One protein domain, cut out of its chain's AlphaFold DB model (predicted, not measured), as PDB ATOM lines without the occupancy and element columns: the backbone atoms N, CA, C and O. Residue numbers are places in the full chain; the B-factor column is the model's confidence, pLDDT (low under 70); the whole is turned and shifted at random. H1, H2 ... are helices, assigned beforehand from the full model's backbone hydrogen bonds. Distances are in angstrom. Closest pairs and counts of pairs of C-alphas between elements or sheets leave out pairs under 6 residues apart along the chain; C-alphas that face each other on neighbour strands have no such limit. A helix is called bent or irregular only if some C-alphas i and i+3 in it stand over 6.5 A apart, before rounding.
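Overview. This is residues 524 to 545 and 558 to 709 of the 803 residues of an uncharacterized protein of Blastomyces percursus (UniProt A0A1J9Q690). Two helical lobes stand end to end: one of three helices, H1, H2 and H3, with H2 crossing H1, the other a looser group of H5, H6 and H7. The long helix H8 bridges them, packing on H5 in one lobe and then on H2 in the other, while the four-residue H4 sits near the middle of the whole and a long stretch without a named element, residues 600 to 622, leads to it from H3. The 174 printed residues hold eight named helices, in order H1 to H8, and no named strand: the class is all helix. The whole is compact, with a radius of gyration of the C-alphas of 17.5 A and spans of 55 by 39 by 30 A.

Arrangement. Begin at the first printed residue with H1, residues 524 to 539. With residues 530 to 537 alone it touches H2, residues 560 to 576, closest at the C-alphas of Tyr 534 and Ala 566, 5.1 A apart; they run the same way at a steep tilt of 68 degrees, only just short of about perpendicular. H2 is the hub, touching four helices. H3, residues 579 to 599, only just touches H2, with 3 pairs of C-alphas within 8 A and only at the corner by their tight link; the closest C-alphas are those of Leu 574 and Val 582, 6.1 A. H3 also touches H1, with residues 585 to 593 alone, opposite ways at a steep tilt of 57 degrees; look at the C-alphas of Val 536 and Ala 589, the closest, 5.9 A apart. Next comes H4, residues 623 to 626, which touches H2 at the C-alphas of Leu 571 and Ile 626, the closest, 6.0 A apart. Go on to H5, residues 633 to 650, which with residues 640 to 648 alone touches H6, residues 656 to 663; the closest C-alphas are those of Ile 644 and Tyr 659, 6.2 A. H7, residues 672 to 681, only just touches H4, with 3 pairs of C-alphas within 8 A, the closest those of Phe 624 and Leu 672, 6.3 A; H7 is apart from H5. The last helix, H8, residues 688 to 707, touches H5 with residues 691 to 699 alone, opposite ways at a shallow tilt of 23 degrees, closest at C-alphas 639 and 695, 6.1 A. H8 has a kink of 34 degrees near residue 699 and touches H2 too, opposite ways at a steep tilt of 65 degrees, closest at the C-alphas of Ala 572 and Leu 703, 4.9 A. The helix packing is mostly crossed, meaning that shallow tilts are few. Every O i to N i+4 pair is within hydrogen-bond range in H1, H2, H5, H6 and H7, but 14 of 17 in H3 and 12 of 16 in H8; H4 is too short for such a pair.

Along the chain. Find C-alpha 524 at (-24.377, -98.949, -64.922); from there H1 runs 22.4 A to residue 539. H2 measures 24.4 A from first to last C-alpha. H3, 31.0 A, ends at C-alpha 599 at (-17.223, -110.735, -68.869); it is irregular, but only just, with C-alphas 595 and 598 6.6 A apart. H4 has four residues, H6 eight and H7 ten, while H5 measures 25.7 A. H8, 27.3 A, ends at C-alpha 707 at (-1.648, -88.642, -52.792); it is irregular, but only just, with C-alphas 698 and 701 6.7 A apart.

Size, cuts and confidence. The two C-alphas farthest apart, those of Phe 599 and Thr 653, are 56.1 A apart. Residues 546 to 557 are not printed, and C-alphas 545 and 558 across this cut are 11.6 A apart. Of the links that are printed whole, H3 to H4 is long. The mean pLDDT of the printed part is 82.3; it is under 70 at residue 545, residues 596 to 604, 616 to 617, 619, 621 and 683 to 685.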
ATOM      1  N   ILE A 524     -25.149 -97.694 -64.994       75.25
ATOM      2  CA  ILE A 524     -24.377 -98.949 -64.922       75.25
ATOM      3  C   ILE A 524     -22.928 -98.686 -65.346       75.25
ATOM      4  O   ILE A 524     -21.997 -99.010 -64.611       75.25
ATOM      5  N   SER A 525     -22.733 -98.043 -66.495       77.12
ATOM      6  CA  SER A 525     -21.410 -97.796 -67.068       77.12
ATOM      7  C   SER A 525     -20.584 -96.805 -66.255       77.12
ATOM      8  O   SER A 525     -19.381 -97.008 -66.123       77.12
ATOM      9  N   GLN A 526     -21.210 -95.813 -65.609       79.56
ATOM     10  CA  GLN A 526     -20.520 -95.012 -64.592       79.56
ATOM     11  C   GLN A 526     -20.045 -95.869 -63.414       79.56
ATOM     12  O   GLN A 526     -18.888 -95.772 -63.010       79.56
ATOM     13  N   ARG A 527     -20.882 -96.770 -62.876       80.50
ATOM     14  CA  ARG A 527     -20.446 -97.673 -61.797       80.50
ATOM     15  C   ARG A 527     -19.259 -98.544 -62.229       80.50
ATOM     16  O   ARG A 527     -18.317 -98.688 -61.451       80.50
ATOM     17  N   LEU A 528     -19.268 -99.042 -63.467       79.81
ATOM     18  CA  LEU A 528     -18.149 -99.783 -64.058       79.81
ATOM     19  C   LEU A 528     -16.896 -98.909 -64.224       79.81
ATOM     20  O   LEU A 528     -15.804 -99.353 -63.886       79.81
ATOM     21  N   GLN A 529     -17.029 -97.652 -64.655       82.50
ATOM     22  CA  GLN A 529     -15.924 -96.690 -64.746       82.50
ATOM     23  C   GLN A 529     -15.314 -96.390 -63.362       82.50
ATOM     24  O   GLN A 529     -14.094 -96.308 -63.226       82.50
ATOM     25  N   ARG A 530     -16.132 -96.283 -62.307       86.44
ATOM     26  CA  ARG A 530     -15.666 -96.110 -60.916       86.44
ATOM     27  C   ARG A 530     -14.955 -97.362 -60.394       86.44
ATOM     28  O   ARG A 530     -13.903 -97.257 -59.765       86.44
ATOM     29  N   GLN A 531     -15.467 -98.550 -60.717       85.69
ATOM     30  CA  GLN A 531     -14.801 -99.823 -60.417       85.69
ATOM     31  C   GLN A 531     -13.494-100.005 -61.209       85.69
ATOM     32  O   GLN A 531     -12.532-100.525 -60.650       85.69
ATOM     33  N   LEU A 532     -13.416 -99.517 -62.454       85.88
ATOM     34  CA  LEU A 532     -12.183 -99.467 -63.247       85.88
ATOM     35  C   LEU A 532     -11.136 -98.565 -62.579       85.88
ATOM     36  O   LEU A 532     -10.018 -99.025 -62.368       85.88
ATOM     37  N   LYS A 533     -11.494 -97.329 -62.188       88.00
ATOM     38  CA  LYS A 533     -10.597 -96.408 -61.454       88.00
ATOM     39  C   LYS A 533      -9.989 -97.107 -60.223       88.00
ATOM     40  O   LYS A 533      -8.776 -97.081 -60.039       88.00
ATOM     41  N   TYR A 534     -10.808 -97.808 -59.432       88.31
ATOM     42  CA  TYR A 534     -10.351 -98.592 -58.275       88.31
ATOM     43  C   TYR A 534      -9.445 -99.781 -58.657       88.31
ATOM     44  O   TYR A 534      -8.380 -99.952 -58.067       88.31
ATOM     45  N   ALA A 535      -9.819-100.582 -59.661       86.62
ATOM     46  CA  ALA A 535      -9.036-101.742 -60.099       86.62
ATOM     47  C   ALA A 535      -7.652-101.355 -60.653       86.62
ATOM     48  O   ALA A 535      -6.661-102.014 -60.349       86.62
ATOM     49  N   VAL A 536      -7.574-100.254 -61.405       87.69
ATOM     50  CA  VAL A 536      -6.321 -99.692 -61.934       87.69
ATOM     51  C   VAL A 536      -5.386 -99.265 -60.796       87.69
ATOM     52  O   VAL A 536      -4.205 -99.603 -60.808       87.69
ATOM     53  N   LEU A 537      -5.909 -98.595 -59.764       87.69
ATOM     54  CA  LEU A 537      -5.119 -98.179 -58.598       87.69
ATOM     55  C   LEU A 537      -4.697 -99.356 -57.694       87.69
ATOM     56  O   LEU A 537      -3.645 -99.277 -57.058       87.69
ATOM     57  N   LEU A 538      -5.453-100.464 -57.678       86.19
ATOM     58  CA  LEU A 538      -5.032-101.737 -57.066       86.19
ATOM     59  C   LEU A 538      -3.947-102.479 -57.869       86.19
ATOM     60  O   LEU A 538      -3.185-103.258 -57.291       86.19
ATOM     61  N   GLU A 539      -3.903-102.316 -59.194       84.75
ATOM     62  CA  GLU A 539      -2.846-102.888 -60.038       84.75
ATOM     63  C   GLU A 539      -1.540-102.099 -59.869       84.75
ATOM     64  O   GLU A 539      -0.487-102.688 -59.636       84.75
ATOM     65  N   LEU A 540      -1.643-100.768 -59.866       82.88
ATOM     66  CA  LEU A 540      -0.545 -99.814 -59.671       82.88
ATOM     67  C   LEU A 540      -0.049 -99.700 -58.214       82.88
ATOM     68  O   LEU A 540       0.818 -98.877 -57.929       82.88
ATOM     69  N   ARG A 541      -0.590-100.505 -57.287       80.81
ATOM     70  CA  ARG A 541      -0.256-100.499 -55.845       80.81
ATOM     71  C   ARG A 541      -0.378 -99.108 -55.187       80.81
ATOM     72  O   ARG A 541       0.343 -98.802 -54.245       80.81
ATOM     73  N   VAL A 542      -1.303 -98.276 -55.674       80.88
ATOM     74  CA  VAL A 542      -1.653 -96.964 -55.088       80.88
ATOM     75  C   VAL A 542      -2.652 -97.125 -53.939       80.88
ATOM     76  O   VAL A 542      -2.697 -96.307 -53.028       80.88
ATOM     77  N   ILE A 543      -3.454 -98.192 -53.976       80.94
ATOM     78  CA  ILE A 543      -4.373 -98.586 -52.906       80.94
ATOM     79  C   ILE A 543      -4.037-100.022 -52.495       80.94
ATOM     80  O   ILE A 543      -3.832-100.885 -53.352       80.94
ATOM     81  N   ASP A 544      -4.022-100.294 -51.190       72.69
ATOM     82  CA  ASP A 544      -3.813-101.642 -50.660       72.69
ATOM     83  C   ASP A 544      -4.874-102.630 -51.159       72.69
ATOM     84  O   ASP A 544      -6.089-102.414 -51.035       72.69
ATOM     85  N   ARG A 545      -4.415-103.798 -51.624       67.56
ATOM     86  CA  ARG A 545      -5.291-104.955 -51.833       67.56
ATOM     87  C   ARG A 545      -5.826-105.414 -50.481       67.56
ATOM     88  O   ARG A 545      -5.101-106.005 -49.683       67.56
ATOM     89  N   VAL A 558     -17.374-103.607 -54.427       79.94
ATOM     90  CA  VAL A 558     -16.475-102.644 -53.766       79.94
ATOM     91  C   VAL A 558     -17.301-101.625 -52.952       79.94
ATOM     92  O   VAL A 558     -18.310-101.142 -53.478       79.94
ATOM     93  N   PRO A 559     -16.911-101.286 -51.704       84.62
ATOM     94  CA  PRO A 559     -17.575-100.251 -50.906       84.62
ATOM     95  C   PRO A 559     -17.524 -98.866 -51.560       84.62
ATOM     96  O   PRO A 559     -16.515 -98.495 -52.157       84.62
ATOM     97  N   GLU A 560     -18.587 -98.079 -51.389       85.38
ATOM     98  CA  GLU A 560     -18.719 -96.740 -51.984       85.38
ATOM     99  C   GLU A 560     -17.583 -95.792 -51.561       85.38
ATOM    100  O   GLU A 560     -16.977 -95.153 -52.417       85.38
ATOM    101  N   ASP A 561     -17.210 -95.788 -50.280       85.00
ATOM    102  CA  ASP A 561     -16.099 -94.988 -49.745       85.00
ATOM    103  C   ASP A 561     -14.774 -95.264 -50.483       85.00
ATOM    104  O   ASP A 561     -14.005 -94.346 -50.761       85.00
ATOM    105  N   LYS A 562     -14.522 -96.526 -50.869       85.25
ATOM    106  CA  LYS A 562     -13.322 -96.922 -51.628       85.25
ATOM    107  C   LYS A 562     -13.401 -96.579 -53.114       85.25
ATOM    108  O   LYS A 562     -12.356 -96.392 -53.735       85.25
ATOM    109  N   LEU A 563     -14.602 -96.438 -53.676       87.44
ATOM    110  CA  LEU A 563     -14.777 -95.856 -55.010       87.44
ATOM    111  C   LEU A 563     -14.509 -94.343 -54.983       87.44
ATOM    112  O   LEU A 563     -13.850 -93.839 -55.884       87.44
ATOM    113  N   GLN A 564     -14.937 -93.634 -53.933       89.38
ATOM    114  CA  GLN A 564     -14.667 -92.198 -53.758       89.38
ATOM    115  C   GLN A 564     -13.180 -91.905 -53.509       89.38
ATOM    116  O   GLN A 564     -12.627 -90.985 -54.108       89.38
ATOM    117  N   GLU A 565     -12.514 -92.711 -52.680       87.88
ATOM    118  CA  GLU A 565     -11.062 -92.660 -52.461       87.88
ATOM    119  C   GLU A 565     -10.289 -92.879 -53.774       87.88
ATOM    120  O   GLU A 565      -9.423 -92.079 -54.130       87.88
ATOM    121  N   ALA A 566     -10.668 -93.900 -54.553       88.69
ATOM    122  CA  ALA A 566     -10.088 -94.144 -55.870       88.69
ATOM    123  C   ALA A 566     -10.325 -92.986 -56.848       88.69
ATOM    124  O   ALA A 566      -9.408 -92.594 -57.559       88.69
ATOM    125  N   GLU A 567     -11.522 -92.401 -56.875       89.50
ATOM    126  CA  GLU A 567     -11.825 -91.223 -57.694       89.50
ATOM    127  C   GLU A 567     -10.945 -90.011 -57.353       89.50
ATOM    128  O   GLU A 567     -10.461 -89.339 -58.267       89.50
ATOM    129  N   ARG A 568     -10.700 -89.745 -56.061       89.56
ATOM    130  CA  ARG A 568      -9.806 -88.662 -55.617       89.56
ATOM    131  C   ARG A 568      -8.362 -88.913 -56.038       89.56
ATOM    132  O   ARG A 568      -7.742 -88.017 -56.604       89.56
ATOM    133  N   LEU A 569      -7.845 -90.122 -55.815       88.38
ATOM    134  CA  LEU A 569      -6.463 -90.486 -56.152       88.38
ATOM    135  C   LEU A 569      -6.225 -90.538 -57.673       88.38
ATOM    136  O   LEU A 569      -5.190 -90.073 -58.147       88.38
ATOM    137  N   PHE A 570      -7.199 -91.012 -58.456       90.19
ATOM    138  CA  PHE A 570      -7.130 -91.008 -59.922       90.19
ATOM    139  C   PHE A 570      -7.107 -89.572 -60.474       90.19
ATOM    140  O   PHE A 570      -6.308 -89.261 -61.357       90.19
ATOM    141  N   LEU A 571      -7.923 -88.665 -59.914       89.81
ATOM    142  CA  LEU A 571      -7.856 -87.235 -60.237       89.81
ATOM    143  C   LEU A 571      -6.531 -86.605 -59.777       89.81
ATOM    144  O   LEU A 571      -5.984 -85.776 -60.495       89.81
ATOM    145  N   ALA A 572      -5.997 -86.992 -58.613       88.44
ATOM    146  CA  ALA A 572      -4.731 -86.469 -58.100       88.44
ATOM    147  C   ALA A 572      -3.565 -86.738 -59.063       88.44
ATOM    148  O   ALA A 572      -2.842 -85.804 -59.395       88.44
ATOM    149  N   ILE A 573      -3.435 -87.972 -59.567       87.31
ATOM    150  CA  ILE A 573      -2.384 -88.358 -60.527       87.31
ATOM    151  C   ILE A 573      -2.534 -87.583 -61.848       87.31
ATOM    152  O   ILE A 573      -1.554 -87.059 -62.376       87.31
ATOM    153  N   LEU A 574      -3.762 -87.440 -62.364       88.12
ATOM    154  CA  LEU A 574      -4.020 -86.675 -63.593       88.12
ATOM    155  C   LEU A 574      -3.787 -85.161 -63.427       88.12
ATOM    156  O   LEU A 574      -3.380 -84.503 -64.381       88.12
ATOM    157  N   LEU A 575      -4.018 -84.593 -62.238       86.50
ATOM    158  CA  LEU A 575      -3.731 -83.181 -61.955       86.50
ATOM    159  C   LEU A 575      -2.265 -82.916 -61.591       86.50
ATOM    160  O   LEU A 575      -1.819 -81.776 -61.745       86.50
ATOM    161  N   GLU A 576      -1.522 -83.924 -61.129       85.25
ATOM    162  CA  GLU A 576      -0.071 -83.850 -60.935       85.25
ATOM    163  C   GLU A 576       0.638 -83.566 -62.267       85.25
ATOM    164  O   GLU A 576       1.506 -82.699 -62.317       85.25
ATOM    165  N   GLY A 577       0.190 -84.206 -63.354       80.62
ATOM    166  CA  GLY A 577       0.611 -83.871 -64.718       80.62
ATOM    167  C   GLY A 577       2.029 -84.320 -65.078       80.62
ATOM    168  O   GLY A 577       2.688 -83.656 -65.868       80.62
ATOM    169  N   LEU A 578       2.507 -85.422 -64.491       82.88
ATOM    170  CA  LEU A 578       3.718 -86.102 -64.960       82.88
ATOM    171  C   LEU A 578       3.320 -87.075 -66.075       82.88
ATOM    172  O   LEU A 578       2.663 -88.087 -65.806       82.88
ATOM    173  N   ASP A 579       3.681 -86.752 -67.317       84.19
ATOM    174  CA  ASP A 579       3.247 -87.474 -68.521       84.19
ATOM    175  C   ASP A 579       3.568 -88.974 -68.466       84.19
ATOM    176  O   ASP A 579       2.806 -89.793 -68.982       84.19
ATOM    177  N   GLU A 580       4.642 -89.359 -67.775       84.94
ATOM    178  CA  GLU A 580       5.052 -90.750 -67.579       84.94
ATOM    179  C   GLU A 580       4.026 -91.525 -66.729       84.94
ATOM    180  O   GLU A 580       3.558 -92.595 -67.132       84.94
ATOM    181  N   LYS A 581       3.595 -90.944 -65.595       86.12
ATOM    182  CA  LYS A 581       2.537 -91.507 -64.732       86.12
ATOM    183  C   LYS A 581       1.194 -91.547 -65.444       86.12
ATOM    184  O   LYS A 581       0.473 -92.535 -65.334       86.12
ATOM    185  N   VAL A 582       0.837 -90.468 -66.146       85.62
ATOM    186  CA  VAL A 582      -0.445 -90.351 -66.853       85.62
ATOM    187  C   VAL A 582      -0.526 -91.393 -67.971       85.62
ATOM    188  O   VAL A 582      -1.517 -92.119 -68.064       85.62
ATOM    189  N   SER A 583       0.541 -91.541 -68.757       85.62
ATOM    190  CA  SER A 583       0.640 -92.553 -69.811       85.62
ATOM    191  C   SER A 583       0.514 -93.971 -69.254       85.62
ATOM    192  O   SER A 583      -0.226 -94.784 -69.810       85.62
ATOM    193  N   GLU A 584       1.170 -94.275 -68.130       85.75
ATOM    194  CA  GLU A 584       1.048 -95.587 -67.490       85.75
ATOM    195  C   GLU A 584      -0.362 -95.841 -66.932       85.75
ATOM    196  O   GLU A 584      -0.952 -96.886 -67.218       85.75
ATOM    197  N   LEU A 585      -0.928 -94.882 -66.192       88.50
ATOM    198  CA  LEU A 585      -2.276 -94.953 -65.618       88.50
ATOM    199  C   LEU A 585      -3.322 -95.267 -66.698       88.50
ATOM    200  O   LEU A 585      -4.179 -96.138 -66.520       88.50
ATOM    201  N   LEU A 586      -3.223 -94.591 -67.845       87.12
ATOM    202  CA  LEU A 586      -4.123 -94.786 -68.977       87.12
ATOM    203  C   LEU A 586      -3.821 -96.069 -69.762       87.12
ATOM    204  O   LEU A 586      -4.760 -96.709 -70.238       87.12
ATOM    205  N   ALA A 587      -2.562 -96.504 -69.863       86.12
ATOM    206  CA  ALA A 587      -2.208 -97.791 -70.462       86.12
ATOM    207  C   ALA A 587      -2.733 -98.978 -69.635       86.12
ATOM    208  O   ALA A 587      -3.257 -99.937 -70.207       86.12
ATOM    209  N   VAL A 588      -2.655 -98.899 -68.301       86.88
ATOM    210  CA  VAL A 588      -3.268 -99.872 -67.387       86.88
ATOM    211  C   VAL A 588      -4.789 -99.827 -67.523       86.88
ATOM    212  O   VAL A 588      -5.381-100.855 -67.829       86.88
ATOM    213  N   ALA A 589      -5.429 -98.653 -67.458       86.94
ATOM    214  CA  ALA A 589      -6.881 -98.534 -67.645       86.94
ATOM    215  C   ALA A 589      -7.375 -99.110 -68.991       86.94
ATOM    216  O   ALA A 589      -8.340 -99.880 -69.016       86.94
ATOM    217  N   LYS A 590      -6.680 -98.817 -70.103       84.44
ATOM    218  CA  LYS A 590      -6.948 -99.395 -71.436       84.44
ATOM    219  C   LYS A 590      -6.726-100.919 -71.480       84.44
ATOM    220  O   LYS A 590      -7.265-101.572 -72.374       84.44
ATOM    221  N   ARG A 591      -5.944-101.512 -70.568       85.75
ATOM    222  CA  ARG A 591      -5.756-102.971 -70.449       85.75
ATOM    223  C   ARG A 591      -6.832-103.604 -69.568       85.75
ATOM    224  O   ARG A 591      -7.604-104.414 -70.072       85.75
ATOM    225  N   THR A 592      -6.953-103.160 -68.315       83.94
ATOM    226  CA  THR A 592      -7.925-103.658 -67.328       83.94
ATOM    227  C   THR A 592      -9.359-103.600 -67.869       83.94
ATOM    228  O   THR A 592     -10.145-104.517 -67.636       83.94
ATOM    229  N   TRP A 593      -9.705-102.572 -68.659       80.31
ATOM    230  CA  TRP A 593     -11.004-102.498 -69.333       80.31
ATOM    231  C   TRP A 593     -11.197-103.593 -70.395       80.31
ATOM    232  O   TRP A 593     -12.220-104.274 -70.378       80.31
ATOM    233  N   ARG A 594     -10.223-103.792 -71.298       77.31
ATOM    234  CA  ARG A 594     -10.302-104.809 -72.367       77.31
ATOM    235  C   ARG A 594     -10.304-106.236 -71.823       77.31
ATOM    236  O   ARG A 594     -10.964-107.094 -72.396       77.31
ATOM    237  N   GLU A 595      -9.600-106.485 -70.725       78.56
ATOM    238  CA  GLU A 595      -9.568-107.794 -70.067       78.56
ATOM    239  C   GLU A 595     -10.838-108.048 -69.241       78.56
ATOM    240  O   GLU A 595     -11.400-109.138 -69.306       78.56
ATOM    241  N   GLY A 596     -11.348-107.042 -68.521       68.62
ATOM    242  CA  GLY A 596     -12.535-107.184 -67.671       68.62
ATOM    243  C   GLY A 596     -13.877-107.165 -68.413       68.62
ATOM    244  O   GLY A 596     -14.781-107.925 -68.070       68.62
ATOM    245  N   CYS A 597     -14.048-106.312 -69.428       62.62
ATOM    246  CA  CYS A 597     -15.387-105.993 -69.952       62.62
ATOM    247  C   CYS A 597     -15.992-107.029 -70.898       62.62
ATOM    248  O   CYS A 597     -17.206-107.027 -71.098       62.62
ATOM    249  N   ASN A 598     -15.196-107.989 -71.369       58.03
ATOM    250  CA  ASN A 598     -15.703-109.168 -72.077       58.03
ATOM    251  C   ASN A 598     -16.564-110.087 -71.181       58.03
ATOM    252  O   ASN A 598     -17.223-110.985 -71.697       58.03
ATOM    253  N   PHE A 599     -16.561-109.875 -69.858       56.88
ATOM    254  CA  PHE A 599     -17.223-110.735 -68.869       56.88
ATOM    255  C   PHE A 599     -18.375-110.065 -68.097       56.88
ATOM    256  O   PHE A 599     -18.958-110.703 -67.221       56.88
ATOM    257  N   TYR A 600     -18.721-108.806 -68.394       63.28
ATOM    258  CA  TYR A 600     -19.850-108.121 -67.747       63.28
ATOM    259  C   TYR A 600     -21.173-108.345 -68.496       63.28
ATOM    260  O   TYR A 600     -21.245-108.185 -69.716       63.28
ATOM    261  N   ASP A 601     -22.221-108.670 -67.740       51.62
ATOM    262  CA  ASP A 601     -23.606-108.816 -68.201       51.62
ATOM    263  C   ASP A 601     -24.535-108.042 -67.233       51.62
ATOM    264  O   ASP A 601     -24.501-108.320 -66.028       51.62
ATOM    265  N   PRO A 602     -25.320-107.045 -67.693       58.88
ATOM    266  CA  PRO A 602     -25.368-106.523 -69.059       58.88
ATOM    267  C   PRO A 602     -24.045-105.879 -69.498       58.88
ATOM    268  O   PRO A 602     -23.281-105.346 -68.689       58.88
ATOM    269  N   GLN A 603     -23.795-105.914 -70.807       66.38
ATOM    270  CA  GLN A 603     -22.672-105.214 -71.430       66.38
ATOM    271  C   GLN A 603     -22.764-103.692 -71.200       66.38
ATOM    272  O   GLN A 603     -23.871-103.148 -71.189       66.38
ATOM    273  N   PRO A 604     -21.628-102.984 -71.044       68.25
ATOM    274  CA  PRO A 604     -21.623-101.544 -70.808       68.25
ATOM    275  C   PRO A 604     -22.243-100.764 -71.978       68.25
ATOM    276  O   PRO A 604     -21.839-100.906 -73.134       68.25
ATOM    277  N   GLU A 605     -23.198 -99.893 -71.659       73.81
ATOM    278  CA  GLU A 605     -23.822 -98.948 -72.593       73.81
ATOM    279  C   GLU A 605     -23.126 -97.581 -72.535       73.81
ATOM    280  O   GLU A 605     -22.581 -97.198 -71.501       73.81
ATOM    281  N   GLY A 606     -23.145 -96.803 -73.615       73.06
ATOM    282  CA  GLY A 606     -22.568 -95.458 -73.591       73.06
ATOM    283  C   GLY A 606     -22.306 -94.859 -74.970       73.06
ATOM    284  O   GLY A 606     -22.594 -95.505 -75.984       73.06
ATOM    285  N   PRO A 607     -21.745 -93.635 -75.021       72.31
ATOM    286  CA  PRO A 607     -21.192 -93.064 -76.247       72.31
ATOM    287  C   PRO A 607     -20.125 -93.999 -76.828       72.31
ATOM    288  O   PRO A 607     -19.320 -94.575 -76.092       72.31
ATOM    289  N   LYS A 608     -20.128 -94.168 -78.153       76.31
ATOM    290  CA  LYS A 608     -19.230 -95.087 -78.858       76.31
ATOM    291  C   LYS A 608     -18.307 -94.348 -79.813       76.31
ATOM    292  O   LYS A 608     -18.739 -93.429 -80.504       76.31
ATOM    293  N   ASN A 609     -17.047 -94.772 -79.864       76.00
ATOM    294  CA  ASN A 609     -16.069 -94.255 -80.815       76.00
ATOM    295  C   ASN A 609     -16.367 -94.750 -82.247       76.00
ATOM    296  O   ASN A 609     -17.218 -95.613 -82.473       76.00
ATOM    297  N   LYS A 610     -15.600 -94.250 -83.225       76.69
ATOM    298  CA  LYS A 610     -15.666 -94.668 -84.641       76.69
ATOM    299  C   LYS A 610     -15.454 -96.184 -84.852       76.69
ATOM    300  O   LYS A 610     -15.868 -96.710 -85.880       76.69
ATOM    301  N   LYS A 611     -14.836 -96.879 -83.886       74.56
ATOM    302  CA  LYS A 611     -14.559 -98.328 -83.878       74.56
ATOM    303  C   LYS A 611     -15.697 -99.153 -83.229       74.56
ATOM    304  O   LYS A 611     -15.673-100.377 -83.292       74.56
ATOM    305  N   GLY A 612     -16.720 -98.506 -82.650       71.50
ATOM    306  CA  GLY A 612     -17.882 -99.141 -82.004       71.50
ATOM    307  C   GLY A 612     -17.717 -99.468 -80.510       71.50
ATOM    308  O   GLY A 612     -18.620-100.065 -79.905       71.50
ATOM    309  N   GLU A 613     -16.593 -99.069 -79.915       72.75
ATOM    310  CA  GLU A 613     -16.205 -99.295 -78.518       72.75
ATOM    311  C   GLU A 613     -16.722 -98.160 -77.620       72.75
ATOM    312  O   GLU A 613     -16.805 -97.014 -78.059       72.75
ATOM    313  N   VAL A 614     -17.058 -98.452 -76.357       71.56
ATOM    314  CA  VAL A 614     -17.566 -97.439 -75.410       71.56
ATOM    315  C   VAL A 614     -16.449 -96.485 -74.976       71.56
ATOM    316  O   VAL A 614     -15.393 -96.923 -74.518       71.56
ATOM    317  N   VAL A 615     -16.700 -95.178 -75.078       70.69
ATOM    318  CA  VAL A 615     -15.796 -94.114 -74.621       70.69
ATOM    319  C   VAL A 615     -16.017 -93.864 -73.130       70.69
ATOM    320  O   VAL A 615     -17.134 -93.613 -72.694       70.69
ATOM    321  N   LEU A 616     -14.941 -93.942 -72.342       67.50
ATOM    322  CA  LEU A 616     -14.989 -93.978 -70.870       67.50
ATOM    323  C   LEU A 616     -14.551 -92.680 -70.185       67.50
ATOM    324  O   LEU A 616     -14.511 -92.630 -68.958       67.50
ATOM    325  N   GLY A 617     -14.108 -91.673 -70.940       68.56
ATOM    326  CA  GLY A 617     -13.631 -90.390 -70.406       68.56
ATOM    327  C   GLY A 617     -12.415 -90.439 -69.462       68.56
ATOM    328  O   GLY A 617     -11.975 -89.387 -69.020       68.56
ATOM    329  N   VAL A 618     -11.833 -91.610 -69.152       70.44
ATOM    330  CA  VAL A 618     -10.779 -91.762 -68.118       70.44
ATOM    331  C   VAL A 618      -9.491 -90.968 -68.369       70.44
ATOM    332  O   VAL A 618      -8.751 -90.745 -67.420       70.44
ATOM    333  N   GLY A 619      -9.232 -90.523 -69.603       67.31
ATOM    334  CA  GLY A 619      -8.107 -89.639 -69.937       67.31
ATOM    335  C   GLY A 619      -8.403 -88.137 -69.870       67.31
ATOM    336  O   GLY A 619      -7.494 -87.347 -70.086       67.31
ATOM    337  N   VAL A 620      -9.646 -87.720 -69.607       72.38
ATOM    338  CA  VAL A 620     -10.040 -86.300 -69.618       72.38
ATOM    339  C   VAL A 620      -9.827 -85.695 -68.222       72.38
ATOM    340  O   VAL A 620     -10.547 -86.095 -67.308       72.38
ATOM    341  N   PRO A 621      -8.913 -84.718 -68.022       68.94
ATOM    342  CA  PRO A 621      -8.617 -84.108 -66.718       68.94
ATOM    343  C   PRO A 621      -9.699 -83.100 -66.275       68.94
ATOM    344  O   PRO A 621      -9.419 -81.936 -65.980       68.94
ATOM    345  N   ASP A 622     -10.960 -83.535 -66.255       82.00
ATOM    346  CA  ASP A 622     -12.106 -82.782 -65.745       82.00
ATOM    347  C   ASP A 622     -12.448 -83.255 -64.314       82.00
ATOM    348  O   ASP A 622     -12.821 -84.418 -64.120       82.00
ATOM    349  N   PRO A 623     -12.345 -82.383 -63.291       79.75
ATOM    350  CA  PRO A 623     -12.626 -82.753 -61.906       79.75
ATOM    351  C   PRO A 623     -14.029 -83.307 -61.642       79.75
ATOM    352  O   PRO A 623     -14.185 -84.081 -60.699       79.75
ATOM    353  N   PHE A 624     -15.048 -82.938 -62.425       81.00
ATOM    354  CA  PHE A 624     -16.415 -83.436 -62.229       81.00
ATOM    355  C   PHE A 624     -16.618 -84.800 -62.903       81.00
ATOM    356  O   PHE A 624     -17.259 -85.667 -62.311       81.00
ATOM    357  N   ALA A 625     -16.016 -85.027 -64.077       80.12
ATOM    358  CA  ALA A 625     -16.091 -86.317 -64.773       80.12
ATOM    359  C   ALA A 625     -15.196 -87.404 -64.133       80.12
ATOM    360  O   ALA A 625     -15.511 -88.597 -64.177       80.12
ATOM    361  N   ILE A 626     -14.073 -87.019 -63.509       78.81
ATOM    362  CA  ILE A 626     -13.207 -87.971 -62.795       78.81
ATOM    363  C   ILE A 626     -13.689 -88.198 -61.358       78.81
ATOM    364  O   ILE A 626     -13.793 -89.355 -60.950       78.81
ATOM    365  N   ALA A 627     -13.985 -87.141 -60.596       77.94
ATOM    366  CA  ALA A 627     -14.261 -87.226 -59.159       77.94
ATOM    367  C   ALA A 627     -15.727 -86.927 -58.793       77.94
ATOM    368  O   ALA A 627     -16.006 -86.202 -57.833       77.94
ATOM    369  N   GLU A 628     -16.653 -87.537 -59.544       74.88
ATOM    370  CA  GLU A 628     -18.116 -87.367 -59.464       74.88
ATOM    371  C   GLU A 628     -18.663 -87.302 -58.027       74.88
ATOM    372  O   GLU A 628     -19.472 -86.434 -57.678       74.88
ATOM    373  N   ALA A 629     -18.245 -88.260 -57.194       78.62
ATOM    374  CA  ALA A 629     -18.573 -88.322 -55.775       78.62
ATOM    375  C   ALA A 629     -17.366 -87.971 -54.894       78.62
ATOM    376  O   ALA A 629     -17.564 -87.372 -53.838       78.62
ATOM    377  N   GLY A 630     -16.141 -88.265 -55.351       81.88
ATOM    378  CA  GLY A 630     -14.893 -88.000 -54.630       81.88
ATOM    379  C   GLY A 630     -14.665 -86.545 -54.184       81.88
ATOM    380  O   GLY A 630     -13.989 -86.332 -53.179       81.88
ATOM    381  N   LEU A 631     -15.219 -85.526 -54.858       89.50
ATOM    382  CA  LEU A 631     -15.112 -84.136 -54.381       89.50
ATOM    383  C   LEU A 631     -16.011 -83.860 -53.161       89.50
ATOM    384  O   LEU A 631     -17.223 -84.103 -53.170       89.50
ATOM    385  N   THR A 632     -15.423 -83.272 -52.117       89.81
ATOM    386  CA  THR A 632     -16.118 -82.900 -50.877       89.81
ATOM    387  C   THR A 632     -16.991 -81.658 -51.062       89.81
ATOM    388  O   THR A 632     -16.714 -80.773 -51.874       89.81
ATOM    389  N   ASP A 633     -18.009 -81.502 -50.213       89.00
ATOM    390  CA  ASP A 633     -18.855 -80.301 -50.231       89.00
ATOM    391  C   ASP A 633     -18.104 -79.018 -49.823       89.00
ATOM    392  O   ASP A 633     -18.618 -77.917 -50.016       89.00
ATOM    393  N   VAL A 634     -16.899 -79.109 -49.245       91.62
ATOM    394  CA  VAL A 634     -16.034 -77.941 -48.998       91.62
ATOM    395  C   VAL A 634     -15.372 -77.497 -50.302       91.62
ATOM    396  O   VAL A 634     -15.489 -76.327 -50.670       91.62
ATOM    397  N   GLU A 635     -14.760 -78.434 -51.030       92.38
ATOM    398  CA  GLU A 635     -14.136 -78.186 -52.333       92.38
ATOM    399  C   GLU A 635     -15.173 -77.687 -53.342       92.38
ATOM    400  O   GLU A 635     -14.993 -76.620 -53.925       92.38
ATOM    401  N   LEU A 636     -16.323 -78.361 -53.464       92.19
ATOM    402  CA  LEU A 636     -17.410 -77.944 -54.355       92.19
ATOM    403  C   LEU A 636     -17.942 -76.540 -54.015       92.19
ATOM    404  O   LEU A 636     -18.167 -75.728 -54.914       92.19
ATOM    405  N   ARG A 637     -18.084 -76.177 -52.730       92.50
ATOM    406  CA  ARG A 637     -18.474 -74.802 -52.347       92.50
ATOM    407  C   ARG A 637     -17.405 -73.762 -52.697       92.50
ATOM    408  O   ARG A 637     -17.766 -72.615 -52.964       92.50
ATOM    409  N   LYS A 638     -16.118 -74.122 -52.712       94.38
ATOM    410  CA  LYS A 638     -15.020 -73.230 -53.119       94.38
ATOM    411  C   LYS A 638     -14.895 -73.131 -54.646       94.38
ATOM    412  O   LYS A 638     -14.738 -72.017 -55.136       94.38
ATOM    413  N   ILE A 639     -15.090 -74.223 -55.386       93.81
ATOM    414  CA  ILE A 639     -15.194 -74.238 -56.858       93.81
ATOM    415  C   ILE A 639     -16.374 -73.372 -57.314       93.81
ATOM    416  O   ILE A 639     -16.188 -72.449 -58.104       93.81
ATOM    417  N   LYS A 640     -17.570 -73.567 -56.736       93.44
ATOM    418  CA  LYS A 640     -18.741 -72.718 -57.023       93.44
ATOM    419  C   LYS A 640     -18.457 -71.248 -56.712       93.44
ATOM    420  O   LYS A 640     -18.947 -70.370 -57.416       93.44
ATOM    421  N   ARG A 641     -17.663 -70.963 -55.672       93.88
ATOM    422  CA  ARG A 641     -17.265 -69.591 -55.339       93.88
ATOM    423  C   ARG A 641     -16.384 -68.977 -56.427       93.88
ATOM    424  O   ARG A 641     -16.728 -67.888 -56.855       93.88
ATOM    425  N   ILE A 642     -15.355 -69.690 -56.902       94.06
ATOM    426  CA  ILE A 642     -14.465 -69.256 -57.998       94.06
ATOM    427  C   ILE A 642     -15.279 -68.914 -59.253       94.06
ATOM    428  O   ILE A 642     -15.167 -67.809 -59.769       94.06
ATOM    429  N   ILE A 643     -16.167 -69.817 -59.681       91.69
ATOM    430  CA  ILE A 643     -17.006 -69.619 -60.877       91.69
ATOM    431  C   ILE A 643     -17.914 -68.387 -60.724       91.69
ATOM    432  O   ILE A 643     -18.061 -67.603 -61.653       91.69
ATOM    433  N   ILE A 644     -18.502 -68.178 -59.541       91.31
ATOM    434  CA  ILE A 644     -19.343 -67.001 -59.271       91.31
ATOM    435  C   ILE A 644     -18.516 -65.713 -59.154       91.31
ATOM    436  O   ILE A 644     -18.989 -64.667 -59.584       91.31
ATOM    437  N   ASP A 645     -17.308 -65.764 -58.586       91.31
ATOM    438  CA  ASP A 645     -16.403 -64.610 -58.511       91.31
ATOM    439  C   ASP A 645     -15.998 -64.144 -59.921       91.31
ATOM    440  O   ASP A 645     -16.040 -62.948 -60.202       91.31
ATOM    441  N   ASP A 646     -15.704 -65.081 -60.826       89.75
ATOM    442  CA  ASP A 646     -15.342 -64.785 -62.217       89.75
ATOM    443  C   ASP A 646     -16.531 -64.275 -63.049       89.75
ATOM    444  O   ASP A 646     -16.394 -63.285 -63.770       89.75
ATOM    445  N   LEU A 647     -17.721 -64.869 -62.890       87.19
ATOM    446  CA  LEU A 647     -18.954 -64.358 -63.505       87.19
ATOM    447  C   LEU A 647     -19.285 -62.934 -63.026       87.19
ATOM    448  O   LEU A 647     -19.637 -62.076 -63.835       87.19
ATOM    449  N   MET A 648     -19.119 -62.649 -61.729       87.62
ATOM    450  CA  MET A 648     -19.282 -61.297 -61.183       87.62
ATOM    451  C   MET A 648     -18.200 -60.323 -61.671       87.62
ATOM    452  O   MET A 648     -18.491 -59.139 -61.827       87.62
ATOM    453  N   ALA A 649     -16.972 -60.783 -61.923       86.50
ATOM    454  CA  ALA A 649     -15.903 -59.944 -62.466       86.50
ATOM    455  C   ALA A 649     -16.156 -59.558 -63.935       86.50
ATOM    456  O   ALA A 649     -15.887 -58.423 -64.326       86.50
ATOM    457  N   GLN A 650     -16.711 -60.476 -64.734       80.94
ATOM    458  CA  GLN A 650     -17.131 -60.212 -66.115       80.94
ATOM    459  C   GLN A 650     -18.395 -59.333 -66.171       80.94
ATOM    460  O   GLN A 650     -18.478 -58.428 -67.004       80.94
ATOM    461  N   ASN A 651     -19.359 -59.571 -65.273       76.69
ATOM    462  CA  ASN A 651     -20.680 -58.935 -65.263       76.69
ATOM    463  C   ASN A 651     -21.066 -58.427 -63.848       76.69
ATOM    464  O   ASN A 651     -21.890 -59.039 -63.154       76.69
ATOM    465  N   PRO A 652     -20.500 -57.282 -63.406       79.06
ATOM    466  CA  PRO A 652     -20.628 -56.769 -62.034       79.06
ATOM    467  C   PRO A 652     -21.977 -56.105 -61.709       79.06
ATOM    468  O   PRO A 652     -22.169 -55.609 -60.600       79.06
ATOM    469  N   THR A 653     -22.911 -56.053 -62.661       76.62
ATOM    470  CA  THR A 653     -24.243 -55.445 -62.501       76.62
ATOM    471  C   THR A 653     -25.277 -56.375 -61.864       76.62
ATOM    472  O   THR A 653     -26.289 -55.888 -61.363       76.62
ATOM    473  N   ALA A 654     -25.049 -57.692 -61.879       78.06
ATOM    474  CA  ALA A 654     -25.970 -58.683 -61.326       78.06
ATOM    475  C   ALA A 654     -25.567 -59.116 -59.907       78.06
ATOM    476  O   ALA A 654     -24.387 -59.276 -59.585       78.06
ATOM    477  N   GLU A 655     -26.559 -59.341 -59.043       83.69
ATOM    478  CA  GLU A 655     -26.306 -59.760 -57.666       83.69
ATOM    479  C   GLU A 655     -25.700 -61.169 -57.562       83.69
ATOM    480  O   GLU A 655     -26.045 -62.102 -58.290       83.69
ATOM    481  N   ARG A 656     -24.895 -61.376 -56.513       86.94
ATOM    482  CA  ARG A 656     -24.369 -62.698 -56.139       86.94
ATOM    483  C   ARG A 656     -25.465 -63.733 -55.832       86.94
ATOM    484  O   ARG A 656     -25.211 -64.938 -55.916       86.94
ATOM    485  N   SER A 657     -26.661 -63.282 -55.457       86.88
ATOM    486  CA  SER A 657     -27.860 -64.100 -55.237       86.88
ATOM    487  C   SER A 657     -28.286 -64.819 -56.529       86.88
ATOM    488  O   SER A 657     -28.426 -66.044 -56.535       86.88
ATOM    489  N   TYR A 658     -28.373 -64.077 -57.636       84.88
ATOM    490  CA  TYR A 658     -28.745 -64.553 -58.970       84.88
ATOM    491  C   TYR A 658     -27.799 -65.652 -59.468       84.88
ATOM    492  O   TYR A 658     -28.237 -66.770 -59.744       84.88
ATOM    493  N   TYR A 659     -26.486 -65.393 -59.471       86.06
ATOM    494  CA  TYR A 659     -25.481 -66.384 -59.878       86.06
ATOM    495  C   TYR A 659     -25.503 -67.653 -59.008       86.06
ATOM    496  O   TYR A 659     -25.295 -68.759 -59.509       86.06
ATOM    497  N   ASN A 660     -25.799 -67.529 -57.707       87.00
ATOM    498  CA  ASN A 660     -25.950 -68.695 -56.834       87.00
ATOM    499  C   ASN A 660     -27.149 -69.571 -57.211       87.00
ATOM    500  O   ASN A 660     -27.025 -70.796 -57.114       87.00
ATOM    501  N   GLY A 661     -28.263 -68.970 -57.634       85.50
ATOM    502  CA  GLY A 661     -29.420 -69.688 -58.166       85.50
ATOM    503  C   GLY A 661     -29.121 -70.325 -59.524       85.50
ATOM    504  O   GLY A 661     -29.292 -71.531 -59.681       85.50
ATOM    505  N   PHE A 662     -28.594 -69.543 -60.469       85.81
ATOM    506  CA  PHE A 662     -28.305 -69.975 -61.840       85.81
ATOM    507  C   PHE A 662     -27.322 -71.155 -61.920       85.81
ATOM    508  O   PHE A 662     -27.583 -72.140 -62.620       85.81
ATOM    509  N   VAL A 663     -26.212 -71.096 -61.172       87.12
ATOM    510  CA  VAL A 663     -25.225 -72.189 -61.121       87.12
ATOM    511  C   VAL A 663     -25.789 -73.420 -60.396       87.12
ATOM    512  O   VAL A 663     -25.405 -74.539 -60.720       87.12
ATOM    513  N   GLY A 664     -26.735 -73.263 -59.464       88.06
ATOM    514  CA  GLY A 664     -27.384 -74.397 -58.791       88.06
ATOM    515  C   GLY A 664     -26.423 -75.214 -57.917       88.06
ATOM    516  O   GLY A 664     -25.581 -74.647 -57.213       88.06
ATOM    517  N   SER A 665     -26.548 -76.542 -57.924       89.31
ATOM    518  CA  SER A 665     -25.606 -77.447 -57.250       89.31
ATOM    519  C   SER A 665     -24.612 -78.021 -58.254       89.31
ATOM    520  O   SER A 665     -25.015 -78.535 -59.290       89.31
ATOM    521  N   LEU A 666     -23.312 -78.004 -57.937       88.00
ATOM    522  CA  LEU A 666     -22.293 -78.565 -58.838       88.00
ATOM    523  C   LEU A 666     -22.466 -80.075 -59.075       88.00
ATOM    524  O   LEU A 666     -22.128 -80.554 -60.148       88.00
ATOM    525  N   ARG A 667     -23.088 -80.806 -58.136       84.94
ATOM    526  CA  ARG A 667     -23.422 -82.237 -58.296       84.94
ATOM    527  C   ARG A 667     -24.537 -82.511 -59.332       84.94
ATOM    528  O   ARG A 667     -24.991 -83.643 -59.437       84.94
ATOM    529  N   GLN A 668     -25.016 -81.487 -60.047       83.62
ATOM    530  CA  GLN A 668     -25.989 -81.593 -61.147       83.62
ATOM    531  C   GLN A 668     -25.332 -81.573 -62.540       83.62
ATOM    532  O   GLN A 668     -26.041 -81.733 -63.528       83.62
ATOM    533  N   TYR A 669     -24.014 -81.361 -62.624       84.81
ATOM    534  CA  TYR A 669     -23.261 -81.276 -63.877       84.81
ATOM    535  C   TYR A 669     -22.366 -82.502 -64.041       84.81
ATOM    536  O   TYR A 669     -21.843 -83.029 -63.061       84.81
ATOM    537  N   GLU A 670     -22.193 -82.948 -65.282       81.25
ATOM    538  CA  GLU A 670     -21.449 -84.172 -65.615       81.25
ATOM    539  C   GLU A 670     -19.974 -83.870 -65.953       81.25
ATOM    540  O   GLU A 670     -19.116 -84.745 -65.884       81.25
ATOM    541  N   SER A 671     -19.675 -82.606 -66.266       85.62
ATOM    542  CA  SER A 671     -18.342 -82.061 -66.558       85.62
ATOM    543  C   SER A 671     -18.307 -80.548 -66.292       85.62
ATOM    544  O   SER A 671     -19.356 -79.892 -66.329       85.62
ATOM    545  N   LEU A 672     -17.126 -79.958 -66.079       85.44
ATOM    546  CA  LEU A 672     -16.952 -78.498 -66.125       85.44
ATOM    547  C   LEU A 672     -17.405 -77.941 -67.478       85.44
ATOM    548  O   LEU A 672     -18.056 -76.900 -67.515       85.44
ATOM    549  N   TYR A 673     -17.142 -78.665 -68.571       83.94
ATOM    550  CA  TYR A 673     -17.594 -78.291 -69.912       83.94
ATOM    551  C   TYR A 673     -19.124 -78.132 -69.991       83.94
ATOM    552  O   TYR A 673     -19.607 -77.110 -70.467       83.94
ATOM    553  N   SER A 674     -19.904 -79.060 -69.417       85.06
ATOM    554  CA  SER A 674     -21.375 -78.956 -69.382       85.06
ATOM    555  C   SER A 674     -21.883 -77.739 -68.589       85.06
ATOM    556  O   SER A 674     -22.893 -77.130 -68.947       85.06
ATOM    557  N   LEU A 675     -21.165 -77.337 -67.534       88.31
ATOM    558  CA  LEU A 675     -21.460 -76.129 -66.761       88.31
ATOM    559  C   LEU A 675     -21.087 -74.856 -67.538       88.31
ATOM    560  O   LEU A 675     -21.848 -73.889 -67.527       88.31
ATOM    561  N   PHE A 676     -19.943 -74.854 -68.221       88.31
ATOM    562  CA  PHE A 676     -19.477 -73.724 -69.024       88.31
ATOM    563  C   PHE A 676     -20.341 -73.513 -70.276       88.31
ATOM    564  O   PHE A 676     -20.715 -72.376 -70.553       88.31
ATOM    565  N   ASN A 677     -20.773 -74.579 -70.958       85.06
ATOM    566  CA  ASN A 677     -21.734 -74.481 -72.059       85.06
ATOM    567  C   ASN A 677     -23.052 -73.860 -71.586       85.06
ATOM    568  O   ASN A 677     -23.483 -72.869 -72.167       85.06
ATOM    569  N   LYS A 678     -23.628 -74.324 -70.467       84.69
ATOM    570  CA  LYS A 678     -24.827 -73.700 -69.878       84.69
ATOM    571  C   LYS A 678     -24.613 -72.214 -69.551       84.69
ATOM    572  O   LYS A 678     -25.521 -71.407 -69.733       84.69
ATOM    573  N   ILE A 679     -23.437 -71.829 -69.053       84.62
ATOM    574  CA  ILE A 679     -23.101 -70.419 -68.792       84.62
ATOM    575  C   ILE A 679     -23.119 -69.601 -70.097       84.62
ATOM    576  O   ILE A 679     -23.741 -68.536 -70.135       84.62
ATOM    577  N   THR A 680     -22.491 -70.102 -71.161       82.06
ATOM    578  CA  THR A 680     -22.356 -69.414 -72.456       82.06
ATOM    579  C   THR A 680     -23.661 -69.390 -73.263       82.06
ATOM    580  O   THR A 680     -23.996 -68.364 -73.852       82.06
ATOM    581  N   GLU A 681     -24.454 -70.467 -73.244       78.25
ATOM    582  CA  GLU A 681     -25.791 -70.543 -73.864       78.25
ATOM    583  C   GLU A 681     -26.746 -69.474 -73.319       78.25
ATOM    584  O   GLU A 681     -27.537 -68.897 -74.065       78.25
ATOM    585  N   TYR A 682     -26.631 -69.154 -72.026       71.38
ATOM    586  CA  TYR A 682     -27.374 -68.075 -71.367       71.38
ATOM    587  C   TYR A 682     -26.732 -66.686 -71.569       71.38
ATOM    588  O   TYR A 682     -26.935 -65.774 -70.771       71.38
ATOM    589  N   GLY A 683     -25.964 -66.514 -72.649       57.03
ATOM    590  CA  GLY A 683     -25.494 -65.226 -73.162       57.03
ATOM    591  C   GLY A 683     -24.168 -64.725 -72.591       57.03
ATOM    592  O   GLY A 683     -23.622 -63.759 -73.120       57.03
ATOM    593  N   ASN A 684     -23.608 -65.349 -71.552       62.06
ATOM    594  CA  ASN A 684     -22.363 -64.862 -70.961       62.06
ATOM    595  C   ASN A 684     -21.199 -64.972 -71.960       62.06
ATOM    596  O   ASN A 684     -20.881 -66.062 -72.432       62.06
ATOM    597  N   THR A 685     -20.490 -63.866 -72.199       65.75
ATOM    598  CA  THR A 685     -19.159 -63.881 -72.831       65.75
ATOM    599  C   THR A 685     -18.127 -64.413 -71.830       65.75
ATOM    600  O   THR A 685     -17.328 -63.653 -71.282       65.75
ATOM    601  N   PHE A 686     -18.220 -65.707 -71.526       77.00
ATOM    602  CA  PHE A 686     -17.483 -66.369 -70.458       77.00
ATOM    603  C   PHE A 686     -16.258 -67.111 -71.000       77.00
ATOM    604  O   PHE A 686     -16.374 -68.081 -71.747       77.00
ATOM    605  N   GLU A 687     -15.072 -66.669 -70.589       80.06
ATOM    606  CA  GLU A 687     -13.816 -67.356 -70.886       80.06
ATOM    607  C   GLU A 687     -13.664 -68.589 -69.973       80.06
ATOM    608  O   GLU A 687     -13.466 -68.468 -68.757       80.06
ATOM    609  N   SER A 688     -13.769 -69.787 -70.560       83.38
ATOM    610  CA  SER A 688     -13.725 -71.061 -69.833       83.38
ATOM    611  C   SER A 688     -12.359 -71.342 -69.214       83.38
ATOM    612  O   SER A 688     -12.277 -71.620 -68.017       83.38
ATOM    613  N   GLU A 689     -11.284 -71.230 -69.999       86.25
ATOM    614  CA  GLU A 689      -9.951 -71.679 -69.578       86.25
ATOM    615  C   GLU A 689      -9.388 -70.891 -68.381       86.25
ATOM    616  O   GLU A 689      -8.984 -71.535 -67.415       86.25
ATOM    617  N   PRO A 690      -9.477 -69.544 -68.302       88.94
ATOM    618  CA  PRO A 690      -9.043 -68.809 -67.109       88.94
ATOM    619  C   PRO A 690      -9.793 -69.206 -65.828       88.94
ATOM    620  O   PRO A 690      -9.244 -69.100 -64.730       88.94
ATOM    621  N   THR A 691     -11.044 -69.666 -65.945       89.62
ATOM    622  CA  THR A 691     -11.831 -70.170 -64.806       89.62
ATOM    623  C   THR A 691     -11.443 -71.614 -64.469       89.62
ATOM    624  O   THR A 691     -11.264 -71.957 -63.298       89.62
ATOM    625  N   ARG A 692     -11.251 -72.456 -65.492       89.50
ATOM    626  CA  ARG A 692     -10.755 -73.837 -65.395       89.50
ATOM    627  C   ARG A 692      -9.395 -73.890 -64.696       89.50
ATOM    628  O   ARG A 692      -9.234 -74.658 -63.749       89.50
ATOM    629  N   ASP A 693      -8.470 -73.014 -65.074       89.62
ATOM    630  CA  ASP A 693      -7.143 -72.898 -64.470       89.62
ATOM    631  C   ASP A 693      -7.218 -72.536 -62.987       89.62
ATOM    632  O   ASP A 693      -6.508 -73.121 -62.172       89.62
ATOM    633  N   LYS A 694      -8.103 -71.618 -62.579       92.19
ATOM    634  CA  LYS A 694      -8.296 -71.291 -61.151       92.19
ATOM    635  C   LYS A 694      -8.858 -72.472 -60.359       92.19
ATOM    636  O   LYS A 694      -8.511 -72.638 -59.190       92.19
ATOM    637  N   ILE A 695      -9.704 -73.301 -60.975       92.06
ATOM    638  CA  ILE A 695     -10.246 -74.525 -60.368       92.06
ATOM    639  C   ILE A 695      -9.147 -75.589 -60.229       92.06
ATOM    640  O   ILE A 695      -8.981 -76.148 -59.144       92.06
ATOM    641  N   ILE A 696      -8.355 -75.817 -61.280       90.44
ATOM    642  CA  ILE A 696      -7.220 -76.753 -61.277       90.44
ATOM    643  C   ILE A 696      -6.162 -76.317 -60.256       90.44
ATOM    644  O   ILE A 696      -5.760 -77.119 -59.416       90.44
ATOM    645  N   ASN A 697      -5.770 -75.040 -60.248       91.44
ATOM    646  CA  ASN A 697      -4.789 -74.497 -59.304       91.44
ATOM    647  C   ASN A 697      -5.292 -74.471 -57.848       91.44
ATOM    648  O   ASN A 697      -4.479 -74.468 -56.925       91.44
ATOM    649  N   TYR A 698      -6.610 -74.493 -57.618       93.50
ATOM    650  CA  TYR A 698      -7.180 -74.713 -56.286       93.50
ATOM    651  C   TYR A 698      -7.130 -76.193 -55.862       93.50
ATOM    652  O   TYR A 698      -6.779 -76.486 -54.720       93.50
ATOM    653  N   LEU A 699      -7.469 -77.122 -56.763       91.50
ATOM    654  CA  LEU A 699      -7.566 -78.555 -56.460       91.50
ATOM    655  C   LEU A 699      -6.209 -79.272 -56.397       91.50
ATOM    656  O   LEU A 699      -5.978 -80.046 -55.469       91.50
ATOM    657  N   ARG A 700      -5.305 -79.002 -57.348       90.06
ATOM    658  CA  ARG A 700      -3.976 -79.628 -57.469       90.06
ATOM    659  C   ARG A 700      -3.210 -79.694 -56.134       90.06
ATOM    660  O   ARG A 700      -2.876 -80.803 -55.731       90.06
ATOM    661  N   PRO A 701      -2.963 -78.590 -55.396       89.00
ATOM    662  CA  PRO A 701      -2.178 -78.646 -54.157       89.00
ATOM    663  C   PRO A 701      -2.876 -79.377 -52.997       89.00
ATOM    664  O   PRO A 701      -2.211 -79.742 -52.030       89.00
ATOM    665  N   ILE A 702      -4.195 -79.589 -53.067       89.56
ATOM    666  CA  ILE A 702      -4.942 -80.378 -52.077       89.56
ATOM    667  C   ILE A 702      -4.798 -81.866 -52.410       89.56
ATOM    668  O   ILE A 702      -4.320 -82.639 -51.584       89.56
ATOM    669  N   LEU A 703      -5.151 -82.248 -53.638       87.62
ATOM    670  CA  LEU A 703      -5.212 -83.644 -54.073       87.62
ATOM    671  C   LEU A 703      -3.821 -84.279 -54.228       87.62
ATOM    672  O   LEU A 703      -3.628 -85.424 -53.828       87.62
ATOM    673  N   VAL A 704      -2.821 -83.536 -54.713       84.19
ATOM    674  CA  VAL A 704      -1.429 -84.024 -54.772       84.19
ATOM    675  C   VAL A 704      -0.845 -84.188 -53.362       84.19
ATOM    676  O   VAL A 704      -0.116 -85.141 -53.105       84.19
ATOM    677  N   ARG A 705      -1.215 -83.331 -52.398       83.50
ATOM    678  CA  ARG A 705      -0.817 -83.527 -50.992       83.50
ATOM    679  C   ARG A 705      -1.483 -84.757 -50.369       83.50
ATOM    680  O   ARG A 705      -0.870 -85.410 -49.532       83.50
ATOM    681  N   GLU A 706      -2.717 -85.065 -50.757       81.69
ATOM    682  CA  GLU A 706      -3.442 -86.261 -50.317       81.69
ATOM    683  C   GLU A 706      -2.779 -87.544 -50.847       81.69
ATOM    684  O   GLU A 706      -2.510 -88.451 -50.059       81.69
ATOM    685  N   LEU A 707      -2.398 -87.560 -52.131       81.62
ATOM    686  CA  LEU A 707      -1.648 -88.642 -52.792       81.62
ATOM    687  C   LEU A 707      -0.310 -88.980 -52.099       81.62
ATOM    688  O   LEU A 707       0.096 -90.137 -52.103       81.62
ATOM    689  N   TYR A 708       0.345 -87.995 -51.475       77.44
ATOM    690  CA  TYR A 708       1.613 -88.163 -50.744       77.44
ATOM    691  C   TYR A 708       1.467 -88.166 -49.209       77.44
ATOM    692  O   TYR A 708       2.456 -88.060 -48.483       77.44
ATOM    693  N   SER A 709       0.244 -88.262 -48.677       70.44
ATOM    694  CA  SER A 709      -0.017 -88.032 -47.245       70.44
ATOM    695  C   SER A 709       0.388 -89.173 -46.297       70.44
ATOM    696  O   SER A 709       0.485 -88.944 -45.092       70.44
TER     697      SER A 709